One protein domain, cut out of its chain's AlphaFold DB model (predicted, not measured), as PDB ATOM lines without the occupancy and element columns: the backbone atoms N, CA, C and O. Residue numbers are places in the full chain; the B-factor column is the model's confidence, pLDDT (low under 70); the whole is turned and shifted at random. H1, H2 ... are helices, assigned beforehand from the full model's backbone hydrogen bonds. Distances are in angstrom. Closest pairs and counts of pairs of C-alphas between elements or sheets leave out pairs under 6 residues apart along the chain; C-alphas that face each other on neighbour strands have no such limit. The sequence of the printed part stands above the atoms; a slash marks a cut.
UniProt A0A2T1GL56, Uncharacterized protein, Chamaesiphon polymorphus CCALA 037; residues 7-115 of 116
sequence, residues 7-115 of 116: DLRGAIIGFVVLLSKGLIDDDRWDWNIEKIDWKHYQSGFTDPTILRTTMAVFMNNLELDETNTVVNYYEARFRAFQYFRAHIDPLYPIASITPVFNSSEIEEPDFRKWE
ATOM      1  N   ASP A   7      44.520  82.361 142.526       88.19
ATOM      2  CA  ASP A   7      43.687  81.725 143.533       88.19
ATOM      3  C   ASP A   7      42.206  81.686 143.121       88.19
ATOM      4  O   ASP A   7      41.602  80.613 143.087       88.19
ATOM      5  N   LEU A   8      41.642  82.807 142.651       89.38
ATOM      6  CA  LEU A   8      40.278  82.835 142.108       89.38
ATOM      7  C   LEU A   8      40.140  81.914 140.890       89.38
ATOM      8  O   LEU A   8      39.167  81.166 140.757       89.38
ATOM      9  N   ARG A   9      41.134  81.928 139.995       89.94
ATOM     10  CA  ARG A   9      41.158  81.024 138.841       89.94
ATOM     11  C   ARG A   9      41.195  79.560 139.284       89.94
ATOM     12  O   ARG A   9      40.476  78.737 138.715       89.94
ATOM     13  N   GLY A  10      42.017  79.246 140.282       92.56
ATOM     14  CA  GLY A  10      42.139  77.920 140.879       92.56
ATOM     15  C   GLY A  10      40.826  77.446 141.493       92.56
ATOM     16  O   GLY A  10      40.383  76.340 141.188       92.56
ATOM     17  N   ALA A  11      40.159  78.304 142.264       93.75
ATOM     18  CA  ALA A  11      38.851  78.036 142.853       93.75
ATOM     19  C   ALA A  11      37.789  77.722 141.786       93.75
ATOM     20  O   ALA A  11      37.121  76.689 141.855       93.75
ATOM     21  N   ILE A  12      37.670  78.567 140.759       93.31
ATOM     22  CA  ILE A  12      36.709  78.381 139.660       93.31
ATOM     23  C   ILE A  12      36.975  77.070 138.914       93.31
ATOM     24  O   ILE A  12      36.055  76.278 138.706       93.31
ATOM     25  N   ILE A  13      38.227  76.811 138.523       94.31
ATOM     26  CA  ILE A  13      38.591  75.580 137.806       94.31
ATOM     27  C   ILE A  13      38.347  74.352 138.687       94.31
ATOM     28  O   ILE A  13      37.781  73.367 138.211       94.31
ATOM     29  N   GLY A  14      38.742  74.406 139.959       94.94
ATOM     30  CA  GLY A  14      38.545  73.322 140.918       94.94
ATOM     31  C   GLY A  14      37.073  72.952 141.059       94.94
ATOM     32  O   GLY A  14      36.716  71.781 140.912       94.94
ATOM     33  N   PHE A  15      36.208  73.949 141.235       95.56
ATOM     34  CA  PHE A  15      34.769  73.729 141.330       95.56
ATOM     35  C   PHE A  15      34.179  73.141 140.041       95.56
ATOM     36  O   PHE A  15      33.445  72.156 140.102       95.56
ATOM     37  N   VAL A  16      34.551  73.658 138.863       94.38
ATOM     38  CA  VAL A  16      34.100  73.113 137.565       94.38
ATOM     39  C   VAL A  16      34.528  71.653 137.381       94.38
ATOM     40  O   VAL A  16      33.756  70.830 136.880       94.38
ATOM     41  N   VAL A  17      35.744  71.296 137.799       94.06
ATOM     42  CA  VAL A  17      36.231  69.910 137.736       94.06
ATOM     43  C   VAL A  17      35.411  68.995 138.646       94.06
ATOM     44  O   VAL A  17      35.072  67.889 138.227       94.06
ATOM     45  N   LEU A  18      35.067  69.435 139.858       92.25
ATOM     46  CA  LEU A  18      34.206  68.660 140.756       92.25
ATOM     47  C   LEU A  18      32.791  68.519 140.182       92.25
ATOM     48  O   LEU A  18      32.277  67.402 140.101       92.25
ATOM     49  N   LEU A  19      32.200  69.623 139.709       91.00
ATOM     50  CA  LEU A  19      30.859  69.656 139.117       91.00
ATOM     51  C   LEU A  19      30.745  68.697 137.930       91.00
ATOM     52  O   LEU A  19      29.858  67.849 137.894       91.00
ATOM     53  N   SER A  20      31.677  68.793 136.982       88.88
ATOM     54  CA  SER A  20      31.671  67.995 135.747       88.88
ATOM     55  C   SER A  20      31.878  66.494 135.969       88.88
ATOM     56  O   SER A  20      31.489  65.695 135.119       88.88
ATOM     57  N   LYS A  21      32.480  66.097 137.094       86.75
ATOM     58  CA  LYS A  21      32.709  64.689 137.452       86.75
ATOM     59  C   LYS A  21      31.630  64.106 138.362       86.75
ATOM     60  O   LYS A  21      31.712  62.931 138.704       86.75
ATOM     61  N   GLY A  22      30.666  64.918 138.786       84.12
ATOM     62  CA  GLY A  22      29.702  64.532 139.810       84.12
ATOM     63  C   GLY A  22      30.293  64.323 141.197       84.12
ATOM     64  O   GLY A  22      29.762  63.552 141.987       84.12
ATOM     65  N   LEU A  23      31.388  65.025 141.485       86.19
ATOM     66  CA  LEU A  23      32.130  64.955 142.743       86.19
ATOM     67  C   LEU A  23      31.901  66.188 143.624       86.19
ATOM     68  O   LEU A  23      32.709  66.458 144.506       86.19
ATOM     69  N   ILE A  24      30.858  66.984 143.366       86.62
ATOM     70  CA  ILE A  24      30.455  67.981 144.358       86.62
ATOM     71  C   ILE A  24      29.779  67.241 145.498       86.62
ATOM     72  O   ILE A  24      28.684  66.698 145.349       86.62
ATOM     73  N   ASP A  25      30.441  67.290 146.638       80.44
ATOM     74  CA  ASP A  25      29.983  66.794 147.913       80.44
ATOM     75  C   ASP A  25      30.323  67.798 149.022       80.44
ATOM     76  O   ASP A  25      31.044  68.789 148.835       80.44
ATOM     77  N   ASP A  26      29.749  67.550 150.192       85.00
ATOM     78  CA  ASP A  26      30.129  68.222 151.420       85.00
ATOM     79  C   ASP A  26      29.838  67.300 152.606       85.00
ATOM     80  O   ASP A  26      28.763  66.707 152.667       85.00
ATOM     81  N   ASP A  27      30.763  67.196 153.559       80.44
ATOM     82  CA  ASP A  27      30.623  66.318 154.731       80.44
ATOM     83  C   ASP A  27      29.453  66.719 155.646       80.44
ATOM     84  O   ASP A  27      28.973  65.915 156.446       80.44
ATOM     85  N   ARG A  28      28.959  67.960 155.534       81.94
ATOM     86  CA  ARG A  28      27.729  68.413 156.206       81.94
ATOM     87  C   ARG A  28      26.474  67.780 155.607       81.94
ATOM     88  O   ARG A  28      25.393  67.905 156.186       81.94
ATOM     89  N   TRP A  29      26.587  67.128 154.452       75.88
ATOM     90  CA  TRP A  29      25.527  66.316 153.886       75.88
ATOM     91  C   TRP A  29      25.458  64.965 154.608       75.88
ATOM     92  O   TRP A  29      26.394  64.173 154.591       75.88
ATOM     93  N   ASP A  30      24.292  64.670 155.185       70.19
ATOM     94  CA  ASP A  30      23.870  63.340 155.622       70.19
ATOM     95  C   ASP A  30      23.718  62.350 154.446       70.19
ATOM     96  O   ASP A  30      22.622  61.918 154.082       70.19
ATOM     97  N   TRP A  31      24.833  61.986 153.816       67.94
ATOM     98  CA  TRP A  31      24.834  61.115 152.650       67.94
ATOM     99  C   TRP A  31      24.410  59.688 153.024       67.94
ATOM    100  O   TRP A  31      25.160  58.930 153.639       67.94
ATOM    101  N   ASN A  32      23.210  59.283 152.607       70.31
ATOM    102  CA  ASN A  32      22.755  57.897 152.698       70.31
ATOM    103  C   ASN A  32      22.619  57.305 151.290       70.31
ATOM    104  O   ASN A  32      21.602  57.500 150.625       70.31
ATOM    105  N   ILE A  33      23.651  56.570 150.853       67.06
ATOM    106  CA  ILE A  33      23.751  55.987 149.500       67.06
ATOM    107  C   ILE A  33      22.528  55.124 149.165       67.06
ATOM    108  O   ILE A  33      22.060  55.129 148.028       67.06
ATOM    109  N   GLU A  34      21.972  54.419 150.151       68.75
ATOM    110  CA  GLU A  34      20.838  53.509 149.955       68.75
ATOM    111  C   GLU A  34      19.526  54.236 149.626       68.75
ATOM    112  O   GLU A  34      18.575  53.613 149.157       68.75
ATOM    113  N   LYS A  35      19.463  55.551 149.860       67.31
ATOM    114  CA  LYS A  35      18.278  56.382 149.610       67.31
ATOM    115  C   LYS A  35      18.362  57.195 148.322       67.31
ATOM    116  O   LYS A  35      17.433  57.948 148.037       67.31
ATOM    117  N   ILE A  36      19.448  57.078 147.554       70.94
ATOM    118  CA  ILE A  36      19.612  57.907 146.362       70.94
ATOM    119  C   ILE A  36      18.727  57.381 145.243       70.94
ATOM    120  O   ILE A  36      18.876  56.251 144.774       70.94
ATOM    121  N   ASP A  37      17.852  58.248 144.751       80.38
ATOM    122  CA  ASP A  37      17.194  58.018 143.478       80.38
ATOM    123  C   ASP A  37      18.178  58.308 142.336       80.38
ATOM    124  O   ASP A  37      18.451  59.456 141.976       80.38
ATOM    125  N   TRP A  38      18.712  57.237 141.749       79.38
ATOM    126  CA  TRP A  38      19.718  57.308 140.688       79.38
ATOM    127  C   TRP A  38      19.246  58.060 139.442       79.38
ATOM    128  O   TRP A  38      20.059  58.676 138.752       79.38
ATOM    129  N   LYS A  39      17.940  58.052 139.155       81.94
ATOM    130  CA  LYS A  39      17.380  58.784 138.016       81.94
ATOM    131  C   LYS A  39      17.428  60.290 138.266       81.94
ATOM    132  O   LYS A  39      17.820  61.038 137.372       81.94
ATOM    133  N   HIS A  40      17.064  60.727 139.471       80.00
ATOM    134  CA  HIS A  40      17.151  62.138 139.855       80.00
ATOM    135  C   HIS A  40      18.609  62.597 139.935       80.00
ATOM    136  O   HIS A  40      18.952  63.629 139.356       80.00
ATOM    137  N   TYR A  41      19.487  61.776 140.516       79.88
ATOM    138  CA  TYR A  41      20.929  62.018 140.533       79.88
ATOM    139  C   TYR A  41      21.500  62.248 139.125       79.88
ATOM    140  O   TYR A  41      22.138  63.267 138.874       79.88
ATOM    141  N   GLN A  42      21.201  61.365 138.169       80.38
ATOM    142  CA  GLN A  42      21.621  61.540 136.773       80.38
ATOM    143  C   GLN A  42      21.009  62.787 136.116       80.38
ATOM    144  O   GLN A  42      21.689  63.467 135.344       80.38
ATOM    145  N   SER A  43      19.750  63.117 136.420       77.94
ATOM    146  CA  SER A  43      19.098  64.302 135.849       77.94
ATOM    147  C   SER A  43      19.794  65.609 136.240       77.94
ATOM    148  O   SER A  43      20.033  66.443 135.370       77.94
ATOM    149  N   GLY A  44      20.246  65.751 137.492       79.12
ATOM    150  CA  GLY A  44      20.978  66.947 137.925       79.12
ATOM    151  C   GLY A  44      22.293  67.165 137.173       79.12
ATOM    152  O   GLY A  44      22.642  68.302 136.871       79.12
ATOM    153  N   PHE A  45      22.989  66.089 136.795       82.56
ATOM    154  CA  PHE A  45      24.244  66.162 136.031       82.56
ATOM    155  C   PHE A  45      24.069  66.262 134.513       82.56
ATOM    156  O   PHE A  45      25.056  66.385 133.789       82.56
ATOM    157  N   THR A  46      22.835  66.206 134.016       85.62
ATOM    158  CA  THR A  46      22.537  66.279 132.577       85.62
ATOM    159  C   THR A  46      21.711  67.504 132.199       85.62
ATOM    160  O   THR A  46      21.641  67.835 131.016       85.62
ATOM    161  N   ASP A  47      21.140  68.214 133.175       90.19
ATOM    162  CA  ASP A  47      20.420  69.463 132.946       90.19
ATOM    163  C   ASP A  47      21.384  70.670 132.953       90.19
ATOM    164  O   ASP A  47      21.920  71.043 134.005       90.19
ATOM    165  N   PRO A  48      21.598  71.339 131.805       91.00
ATOM    166  CA  PRO A  48      22.506  72.481 131.719       91.00
ATOM    167  C   PRO A  48      22.040  73.684 132.550       91.00
ATOM    168  O   PRO A  48      22.873  74.493 132.958       91.00
ATOM    169  N   THR A  49      20.740  73.817 132.820       92.25
ATOM    170  CA  THR A  49      20.183  74.902 133.641       92.25
ATOM    171  C   THR A  49      20.573  74.718 135.098       92.25
ATOM    172  O   THR A  49      21.003  75.679 135.739       92.25
ATOM    173  N   ILE A  50      20.483  73.481 135.601       92.62
ATOM    174  CA  ILE A  50      20.898  73.139 136.965       92.62
ATOM    175  C   ILE A  50      22.399  73.379 137.099       92.62
ATOM    176  O   ILE A  50      22.811  74.153 137.955       92.62
ATOM    177  N   LEU A  51      23.211  72.816 136.197       92.94
ATOM    178  CA  LEU A  51      24.671  72.967 136.239       92.94
ATOM    179  C   LEU A  51      25.115  74.436 136.180       92.94
ATOM    180  O   LEU A  51      25.969  74.862 136.961       92.94
ATOM    181  N   ARG A  52      24.525  75.226 135.277       93.19
ATOM    182  CA  ARG A  52      24.829  76.656 135.139       93.19
ATOM    183  C   ARG A  52      24.433  77.436 136.385       93.19
ATOM    184  O   ARG A  52      25.216  78.258 136.849       93.19
ATOM    185  N   THR A  53      23.257  77.171 136.944       94.56
ATOM    186  CA  THR A  53      22.800  77.883 138.143       94.56
ATOM    187  C   THR A  53      23.602  77.472 139.375       94.56
ATOM    188  O   THR A  53      23.980  78.332 140.158       94.56
ATOM    189  N   THR A  54      23.974  76.197 139.512       95.31
ATOM    190  CA  THR A  54      24.914  75.737 140.546       95.31
ATOM    191  C   THR A  54      26.245  76.485 140.454       95.31
ATOM    192  O   THR A  54      26.772  76.928 141.474       95.31
ATOM    193  N   MET A  55      26.774  76.676 139.242       95.25
ATOM    194  CA  MET A  55      27.980  77.477 139.024       95.25
ATOM    195  C   MET A  55      27.769  78.946 139.411       95.25
ATOM    196  O   MET A  55      28.622  79.528 140.075       95.25
ATOM    197  N   ALA A  56      26.631  79.535 139.038       95.56
ATOM    198  CA  ALA A  56      26.304  80.910 139.393       95.56
ATOM    199  C   ALA A  56      26.236  81.105 140.915       95.56
ATOM    200  O   ALA A  56      26.882  82.008 141.442       95.56
ATOM    201  N   VAL A  57      25.563  80.196 141.627       96.19
ATOM    202  CA  VAL A  57      25.481  80.204 143.095       96.19
ATOM    203  C   VAL A  57      26.869  80.128 143.719       96.19
ATOM    204  O   VAL A  57      27.158  80.904 144.627       96.19
ATOM    205  N   PHE A  58      27.746  79.249 143.224       96.31
ATOM    206  CA  PHE A  58      29.129  79.172 143.699       96.31
ATOM    207  C   PHE A  58      29.854  80.509 143.515       96.31
ATOM    208  O   PHE A  58      30.387  81.068 144.467       96.31
ATOM    209  N   MET A  59      29.834  81.046 142.296       94.75
ATOM    210  CA  MET A  59      30.580  82.251 141.944       94.75
ATOM    211  C   MET A  59      30.072  83.500 142.670       94.75
ATOM    212  O   MET A  59      30.875  84.307 143.129       94.75
ATOM    213  N   ASN A  60      28.756  83.658 142.805       94.69
ATOM    214  CA  ASN A  60      28.149  84.804 143.484       94.69
ATOM    215  C   ASN A  60      28.356  84.784 145.005       94.69
ATOM    216  O   ASN A  60      28.216  85.828 145.637       94.69
ATOM    217  N   ASN A  61      28.690  83.624 145.576       95.06
ATOM    218  CA  ASN A  61      29.009  83.472 146.994       95.06
ATOM    219  C   ASN A  61      30.518  83.437 147.275       95.06
ATOM    220  O   ASN A  61      30.895  83.342 148.439       95.06
ATOM    221  N   LEU A  62      31.389  83.506 146.262       94.62
ATOM    222  CA  LEU A  62      32.828  83.633 146.496       94.62
ATOM    223  C   LEU A  62      33.161  85.019 147.050       94.62
ATOM    224  O   LEU A  62      32.805  86.046 146.471       94.62
ATOM    225  N   GLU A  63      33.913  85.029 148.142       93.25
ATOM    226  CA  GLU A  63      34.442  86.226 148.779       93.25
ATOM    227  C   GLU A  63      35.951  86.303 148.565       93.25
ATOM    228  O   GLU A  63      36.672  85.307 148.689       93.25
ATOM    229  N   LEU A  64      36.409  87.512 148.248       90.69
ATOM    230  CA  LEU A  64      37.815  87.849 148.087       90.69
ATOM    231  C   LEU A  64      38.237  88.811 149.196       90.69
ATOM    232  O   LEU A  64      37.471  89.710 149.553       90.69
ATOM    233  N   ASP A  65      39.452  88.645 149.704       91.25
ATOM    234  CA  ASP A  65      40.089  89.647 150.560       91.25
ATOM    235  C   ASP A  65      40.679  90.816 149.748       91.25
ATOM    236  O   ASP A  65      40.622  90.859 148.514       91.25
ATOM    237  N   GLU A  66      41.293  91.776 150.439       88.88
ATOM    238  CA  GLU A  66      41.965  92.932 149.837       88.88
ATOM    239  C   GLU A  66      43.134  92.577 148.898       88.88
ATOM    240  O   GLU A  66      43.611  93.437 148.152       88.88
ATOM    241  N   THR A  67      43.603  91.328 148.917       87.44
ATOM    242  CA  THR A  67      44.682  90.815 148.065       87.44
ATOM    243  C   THR A  67      44.173  90.006 146.870       87.44
ATOM    244  O   THR A  67      44.983  89.511 146.085       87.44
ATOM    245  N   ASN A  68      42.850  89.922 146.679       84.69
ATOM    246  CA  ASN A  68      42.183  89.053 145.704       84.69
ATOM    247  C   ASN A  68      42.376  87.550 145.970       84.69
ATOM    248  O   ASN A  68      42.348  86.747 145.031       84.69
ATOM    249  N   THR A  69      42.560  87.165 147.231       89.81
ATOM    250  CA  THR A  69      42.610  85.762 147.664       89.81
ATOM    251  C   THR A  69      41.217  85.311 148.097       89.81
ATOM    252  O   THR A  69      40.488  86.062 148.744       89.81
ATOM    253  N   VAL A  70      40.823  84.092 147.732       94.06
ATOM    254  CA  VAL A  70      39.539  83.487 148.095       94.06
ATOM    255  C   VAL A  70      39.564  83.073 149.562       94.06
ATOM    256  O   VAL A  70      40.350  82.219 149.968       94.06
ATOM    257  N   VAL A  71      38.646  83.618 150.359       96.19
ATOM    258  CA  VAL A  71      38.615  83.370 151.815       96.19
ATOM    259  C   VAL A  71      37.544  82.376 152.263       96.19
ATOM    260  O   VAL A  71      37.600  81.884 153.388       96.19
ATOM    261  N   ASN A  72      36.580  82.038 151.400       96.25
ATOM    262  CA  ASN A  72      35.395  81.259 151.782       96.25
ATOM    263  C   ASN A  72      35.050  80.102 150.820       96.25
ATOM    264  O   ASN A  72      33.895  79.680 150.747       96.25
ATOM    265  N   TYR A  73      36.034  79.552 150.099       95.19
ATOM    266  CA  TYR A  73      35.825  78.529 149.059       95.19
ATOM    267  C   TYR A  73      34.877  77.388 149.474       95.19
ATOM    268  O   TYR A  73      33.954  77.044 148.736       95.19
ATOM    269  N   TYR A  74      35.093  76.798 150.655       94.50
ATOM    270  CA  TYR A  74      34.287  75.672 151.136       94.50
ATOM    271  C   TYR A  74      32.839  76.065 151.444       94.50
ATOM    272  O   TYR A  74      31.933  75.261 151.222       94.50
ATOM    273  N   GLU A  75      32.606  77.293 151.908       95.44
ATOM    274  CA  GLU A  75      31.259  77.803 152.159       95.44
ATOM    275  C   GLU A  75      30.529  78.103 150.852       95.44
ATOM    276  O   GLU A  75      29.403  77.647 150.665       95.44
ATOM    277  N   ALA A  76      31.195  78.753 149.894       95.50
ATOM    278  CA  ALA A  76      30.645  78.977 148.557       95.50
ATOM    279  C   ALA A  76      30.327  77.649 147.842       95.50
ATOM    280  O   ALA A  76      29.273  77.497 147.215       95.50
ATOM    281  N   ARG A  77      31.208  76.648 147.972       95.75
ATOM    282  CA  ARG A  77      30.993  75.300 147.426       95.75
ATOM    283  C   ARG A  77      29.788  74.624 148.070       95.75
ATOM    284  O   ARG A  77      28.953  74.084 147.351       95.75
ATOM    285  N   PHE A  78      29.683  74.658 149.396       94.50
ATOM    286  CA  PHE A  78      28.542  74.085 150.108       94.50
ATOM    287  C   PHE A  78      27.238  74.768 149.737       94.50
ATOM    288  O   PHE A  78      26.227  74.105 149.517       94.50
ATOM    289  N   ARG A  79      27.274  76.089 149.584       95.25
ATOM    290  CA  ARG A  79      26.127  76.873 149.155       95.25
ATOM    291  C   ARG A  79      25.619  76.438 147.781       95.25
ATOM    292  O   ARG A  79      24.425  76.193 147.606       95.25
ATOM    293  N   ALA A  80      26.524  76.253 146.826       95.38
ATOM    294  CA  ALA A  80      26.197  75.709 145.511       95.38
ATOM    295  C   ALA A  80      25.728  74.249 145.570       95.38
ATOM    296  O   ALA A  80      24.804  73.854 144.855       95.38
ATOM    297  N   PHE A  81      26.330  73.457 146.455       93.62
ATOM    298  CA  PHE A  81      25.932  72.081 146.697       93.62
ATOM    299  C   PHE A  81      24.490  71.983 147.234       93.62
ATOM    300  O   PHE A  81      23.731  71.146 146.751       93.62
ATOM    301  N   GLN A  82      24.057  72.867 148.140       93.25
ATOM    302  CA  GLN A  82      22.665  72.913 148.609       93.25
ATOM    303  C   GLN A  82      21.676  73.115 147.451       93.25
ATOM    304  O   GLN A  82      20.664  72.416 147.386       93.25
ATOM    305  N   TYR A  83      21.979  74.032 146.521       93.88
ATOM    306  CA  TYR A  83      21.166  74.239 145.316       93.88
ATOM    307  C   TYR A  83      21.108  72.960 144.481       93.88
ATOM    308  O   TYR A  83      20.031  72.483 144.134       93.88
ATOM    309  N   PHE A  84      22.275  72.375 144.207       92.69
ATOM    310  CA  PHE A  84      22.382  71.168 143.399       92.69
ATOM    311  C   PHE A  84      21.615  69.987 144.011       92.69
ATOM    312  O   PHE A  84      20.820  69.347 143.320       92.69
ATOM    313  N   ARG A  85      21.781  69.746 145.321       89.69
ATOM    314  CA  ARG A  85      21.079  68.702 146.083       89.69
ATOM    315  C   ARG A  85      19.575  68.790 145.885       89.69
ATOM    316  O   ARG A  85      18.945  67.765 145.656       89.69
ATOM    317  N   ALA A  86      19.014  69.997 145.905       90.56
ATOM    318  CA  ALA A  86      17.573  70.170 145.781       90.56
ATOM    319  C   ALA A  86      16.972  69.766 144.432       90.56
ATOM    320  O   ALA A  86      15.752  69.645 144.311       90.56
ATOM    321  N   HIS A  87      17.819  69.510 143.438       89.50
ATOM    322  CA  HIS A  87      17.415  68.973 142.147       89.50
ATOM    323  C   HIS A  87      17.670  67.468 141.990       89.50
ATOM    324  O   HIS A  87      17.119  66.859 141.075       89.50
ATOM    325  N   ILE A  88      18.472  66.862 142.868       87.56
ATOM    326  CA  ILE A  88      18.835  65.438 142.791       87.56
ATOM    327  C   ILE A  88      18.289  64.589 143.944       87.56
ATOM    328  O   ILE A  88      18.223  63.370 143.813       87.56
ATOM    329  N   ASP A  89      17.892  65.214 145.053       85.50
ATOM    330  CA  ASP A  89      17.353  64.574 146.252       85.50
ATOM    331  C   ASP A  89      15.892  65.017 146.460       85.50
ATOM    332  O   ASP A  89      15.645  66.128 146.938       85.50
ATOM    333  N   PRO A  90      14.902  64.160 146.138       83.38
ATOM    334  CA  PRO A  90      13.483  64.476 146.319       83.38
ATOM    335  C   PRO A  90      13.078  64.788 147.768       83.38
ATOM    336  O   PRO A  90      12.021  65.380 147.989       83.38
ATOM    337  N   LEU A  91      13.880  64.380 148.759       85.62
ATOM    338  CA  LEU A  91      13.631  64.644 150.177       85.62
ATOM    339  C   LEU A  91      14.236  65.971 150.649       85.62
ATOM    340  O   LEU A  91      14.004  66.373 151.789       85.62
ATOM    341  N   TYR A  92      14.978  66.665 149.784       86.44
ATOM    342  CA  TYR A  92      15.615  67.942 150.078       86.44
ATOM    343  C   TYR A  92      15.130  69.027 149.108       86.44
ATOM    344  O   TYR A  92      15.883  69.476 148.258       86.44
ATOM    345  N   PRO A  93      13.867  69.475 149.170       89.25
ATOM    346  CA  PRO A  93      13.377  70.501 148.251       89.25
ATOM    347  C   PRO A  93      14.093  71.848 148.463       89.25
ATOM    348  O   PRO A  93      14.577  72.131 149.556       89.25
ATOM    349  N   ILE A  94      14.066  72.740 147.459       89.56
ATOM    350  CA  ILE A  94      14.657  74.098 147.556       89.56
ATOM    351  C   ILE A  94      14.186  74.844 148.817       89.56
ATOM    352  O   ILE A  94      14.963  75.559 149.444       89.56
ATOM    353  N   ALA A  95      12.930  74.650 149.226       90.25
ATOM    354  CA  ALA A  95      12.360  75.272 150.422       90.25
ATOM    355  C   ALA A  95      13.016  74.823 151.748       90.25
ATOM    356  O   ALA A  95      12.841  75.492 152.762       90.25
ATOM    357  N   SER A  96      13.754  73.710 151.756       89.00
ATOM    358  CA  SER A  96      14.499  73.204 152.918       89.00
ATOM    359  C   SER A  96      15.905  73.799 153.043       89.00
ATOM    360  O   SER A  96      16.580  73.579 154.050       89.00
ATOM    361  N   ILE A  97      16.363  74.550 152.041       90.56
ATOM    362  CA  ILE A  97      17.695  75.151 152.039       90.56
ATOM    363  C   ILE A  97      17.749  76.285 153.057       90.56
ATOM    364  O   ILE A  97      16.886  77.161 153.093       90.56
ATOM    365  N   THR A  98      18.791  76.266 153.884       88.69
ATOM    366  CA  THR A  98      19.031  77.279 154.912       88.69
ATOM    367  C   THR A  98      20.488  77.749 154.833       88.69
ATOM    368  O   THR A  98      21.379  76.894 154.836       88.69
ATOM    369  N   PRO A  99      20.752  79.070 154.774       90.88
ATOM    370  CA  PRO A  99      19.770  80.159 154.653       90.88
ATOM    371  C   PRO A  99      19.004  80.109 153.317       90.88
ATOM    372  O   PRO A  99      19.445  79.464 152.375       90.88
ATOM    373  N   VAL A 100      17.850  80.767 153.207       92.56
ATOM    374  CA  VAL A 100      17.102  80.814 151.931       92.56
ATOM    375  C   VAL A 100      17.949  81.509 150.861       92.56
ATOM    376  O   VAL A 100      18.681  82.444 151.181       92.56
ATOM    377  N   PHE A 101      17.887  81.049 149.607       91.19
ATOM    378  CA  PHE A 101      18.574  81.722 148.501       91.19
ATOM    379  C   PHE A 101      18.027  83.127 148.259       91.19
ATOM    380  O   PHE A 101      16.818  83.326 148.135       91.19
ATOM    381  N   ASN A 102      18.932  84.090 148.136       91.62
ATOM    382  CA  ASN A 102      18.643  85.380 147.533       91.62
ATOM    383  C   ASN A 102      18.599  85.219 146.002       91.62
ATOM    384  O   ASN A 102      19.383  84.464 145.427       91.62
ATOM    385  N   SER A 103      17.702  85.941 145.326       89.50
ATOM    386  CA  SER A 103      17.626  85.947 143.861       89.50
ATOM    387  C   SER A 103      18.955  86.328 143.206       89.50
ATOM    388  O   SER A 103      19.295  85.771 142.170       89.50
ATOM    389  N   SER A 104      19.756  87.190 143.840       91.88
ATOM    390  CA  SER A 104      21.078  87.563 143.324       91.88
ATOM    391  C   SER A 104      22.078  86.404 143.281       91.88
ATOM    392  O   SER A 104      23.068  86.489 142.567       91.88
ATOM    393  N   GLU A 105      21.870  85.336 144.060       93.06
ATOM    394  CA  GLU A 105      22.774  84.177 144.065       93.06
ATOM    395  C   GLU A 105      22.613  83.331 142.796       93.06
ATOM    396  O   GLU A 105      23.588  82.762 142.314       93.06
ATOM    397  N   ILE A 106      21.399  83.272 142.239       92.81
ATOM    398  CA  ILE A 106      21.070  82.475 141.044       92.81
ATOM    399  C   ILE A 106      21.159  83.279 139.738       92.81
ATOM    400  O   ILE A 106      21.012  82.719 138.652       92.81
ATOM    401  N   GLU A 107      21.359  84.592 139.838       92.31
ATOM    402  CA  GLU A 107      21.578  85.470 138.694       92.31
ATOM    403  C   GLU A 107      22.931  85.203 138.031       92.31
ATOM    404  O   GLU A 107      23.858  84.668 138.639       92.31
ATOM    405  N   GLU A 108      23.056  85.603 136.765       88.31
ATOM    406  CA  GLU A 108      24.329  85.459 136.069       88.31
ATOM    407  C   GLU A 108      25.450  86.223 136.776       88.31
ATOM    408  O   GLU A 108      25.273  87.412 137.064       88.31
ATOM    409  N   PRO A 109      26.606  85.582 137.025       84.69
ATOM    410  CA  PRO A 109      27.684  86.232 137.745       84.69
ATOM    411  C   PRO A 109      28.191  87.473 137.015       84.69
ATOM    412  O   PRO A 109      28.504  87.444 135.822       84.69
ATOM    413  N   ASP A 110      28.326  88.576 137.749       80.56
ATOM    414  CA  ASP A 110      28.961  89.777 137.216       80.56
ATOM    415  C   ASP A 110      30.484  89.645 137.303       80.56
ATOM    416  O   ASP A 110      31.105  90.017 138.301       80.56
ATOM    417  N   PHE A 111      31.086  89.151 136.221       69.19
ATOM    418  CA  PHE A 111      32.533  88.957 136.098       69.19
ATOM    419  C   PHE A 111      33.350  90.238 136.331       69.19
ATOM    420  O   PHE A 111      34.520  90.156 136.699       69.19
ATOM    421  N   ARG A 112      32.744  91.425 136.175       67.62
ATOM    422  CA  ARG A 112      33.421  92.714 136.396       67.62
ATOM    423  C   ARG A 112      33.750  92.952 137.867       67.62
ATOM    424  O   ARG A 112      34.670  93.713 138.154       67.62
ATOM    425  N   LYS A 113      33.046  92.295 138.798       65.81
ATOM    426  CA  LYS A 113      33.348  92.365 140.238       65.81
ATOM    427  C   LYS A 113      34.750  91.848 140.566       65.81
ATOM    428  O   LYS A 113      35.334  92.292 141.542       65.81
ATOM    429  N   TRP A 114      35.293  90.959 139.737       63.59
ATOM    430  CA  TRP A 114      36.631  90.387 139.916       63.59
ATOM    431  C   TRP A 114      37.698  91.067 139.053       63.59
ATOM    432  O   TRP A 114      38.856  90.659 139.054       63.59
ATOM    433  N   GLU A 115      37.308  92.099 138.304       60.31
ATOM    434  CA  GLU A 115      38.221  92.982 137.580       60.31
ATOM    435  C   GLU A 115      38.482  94.296 138.340       60.31
ATOM    436  O   GLU A 115      39.193  95.155 137.819       60.31
TER     437      GLU A 115
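What this domain is: This is residues 7 to 115 of the 116 residues of an uncharacterized protein of Chamaesiphon polymorphus CCALA 037 (UniProt A0A2T1GL56). Helices H3 and H4 form a hairpin core with H1 loosely alongside; H2 packs on H4's end, H5 on H3. The 109 printed residues include six named helices in order, H1 to H6, and no named strand: all helix. The whole is compact, radius of gyration of the C-alphas 13.9 A, spanning 44 by 26 by 25 A.

How they stand to each other: H1, residues 7 to 20, only just touches H3, residues 48 to 60, with 3 C-alpha pairs within 8 A, closest 19 and 51. With H4, residues 73 to 88, they form an up-and-down bundle, each running against the one before. H3 and H4 are a hairpin, closest C-alphas 58 and 80, 4.9 A. H2, residues 38 to 44, touches H4's residues 84 to 88, closest C-alphas 41 and 88. H5, residues 103 to 106, touches H3, closest C-alphas 105 and 57. H6, residues 111 to 114, touches no helix. O i to N i+4 pairs within hydrogen-bond range: every one in H1, H2, H3; 11 of 12 in H4.

Where its parts are: H1 begins at (43.687, 81.725, 143.533); H4 spans 22.3 A; H6 ends at (36.631, 90.387, 139.916).

The domain as a whole: The printed part has no cut. Links H1 to H2, H3 to H4 and H4 to H5 are long. Residues 31, 33 to 35 and 111 to 115 have pLDDT under 70.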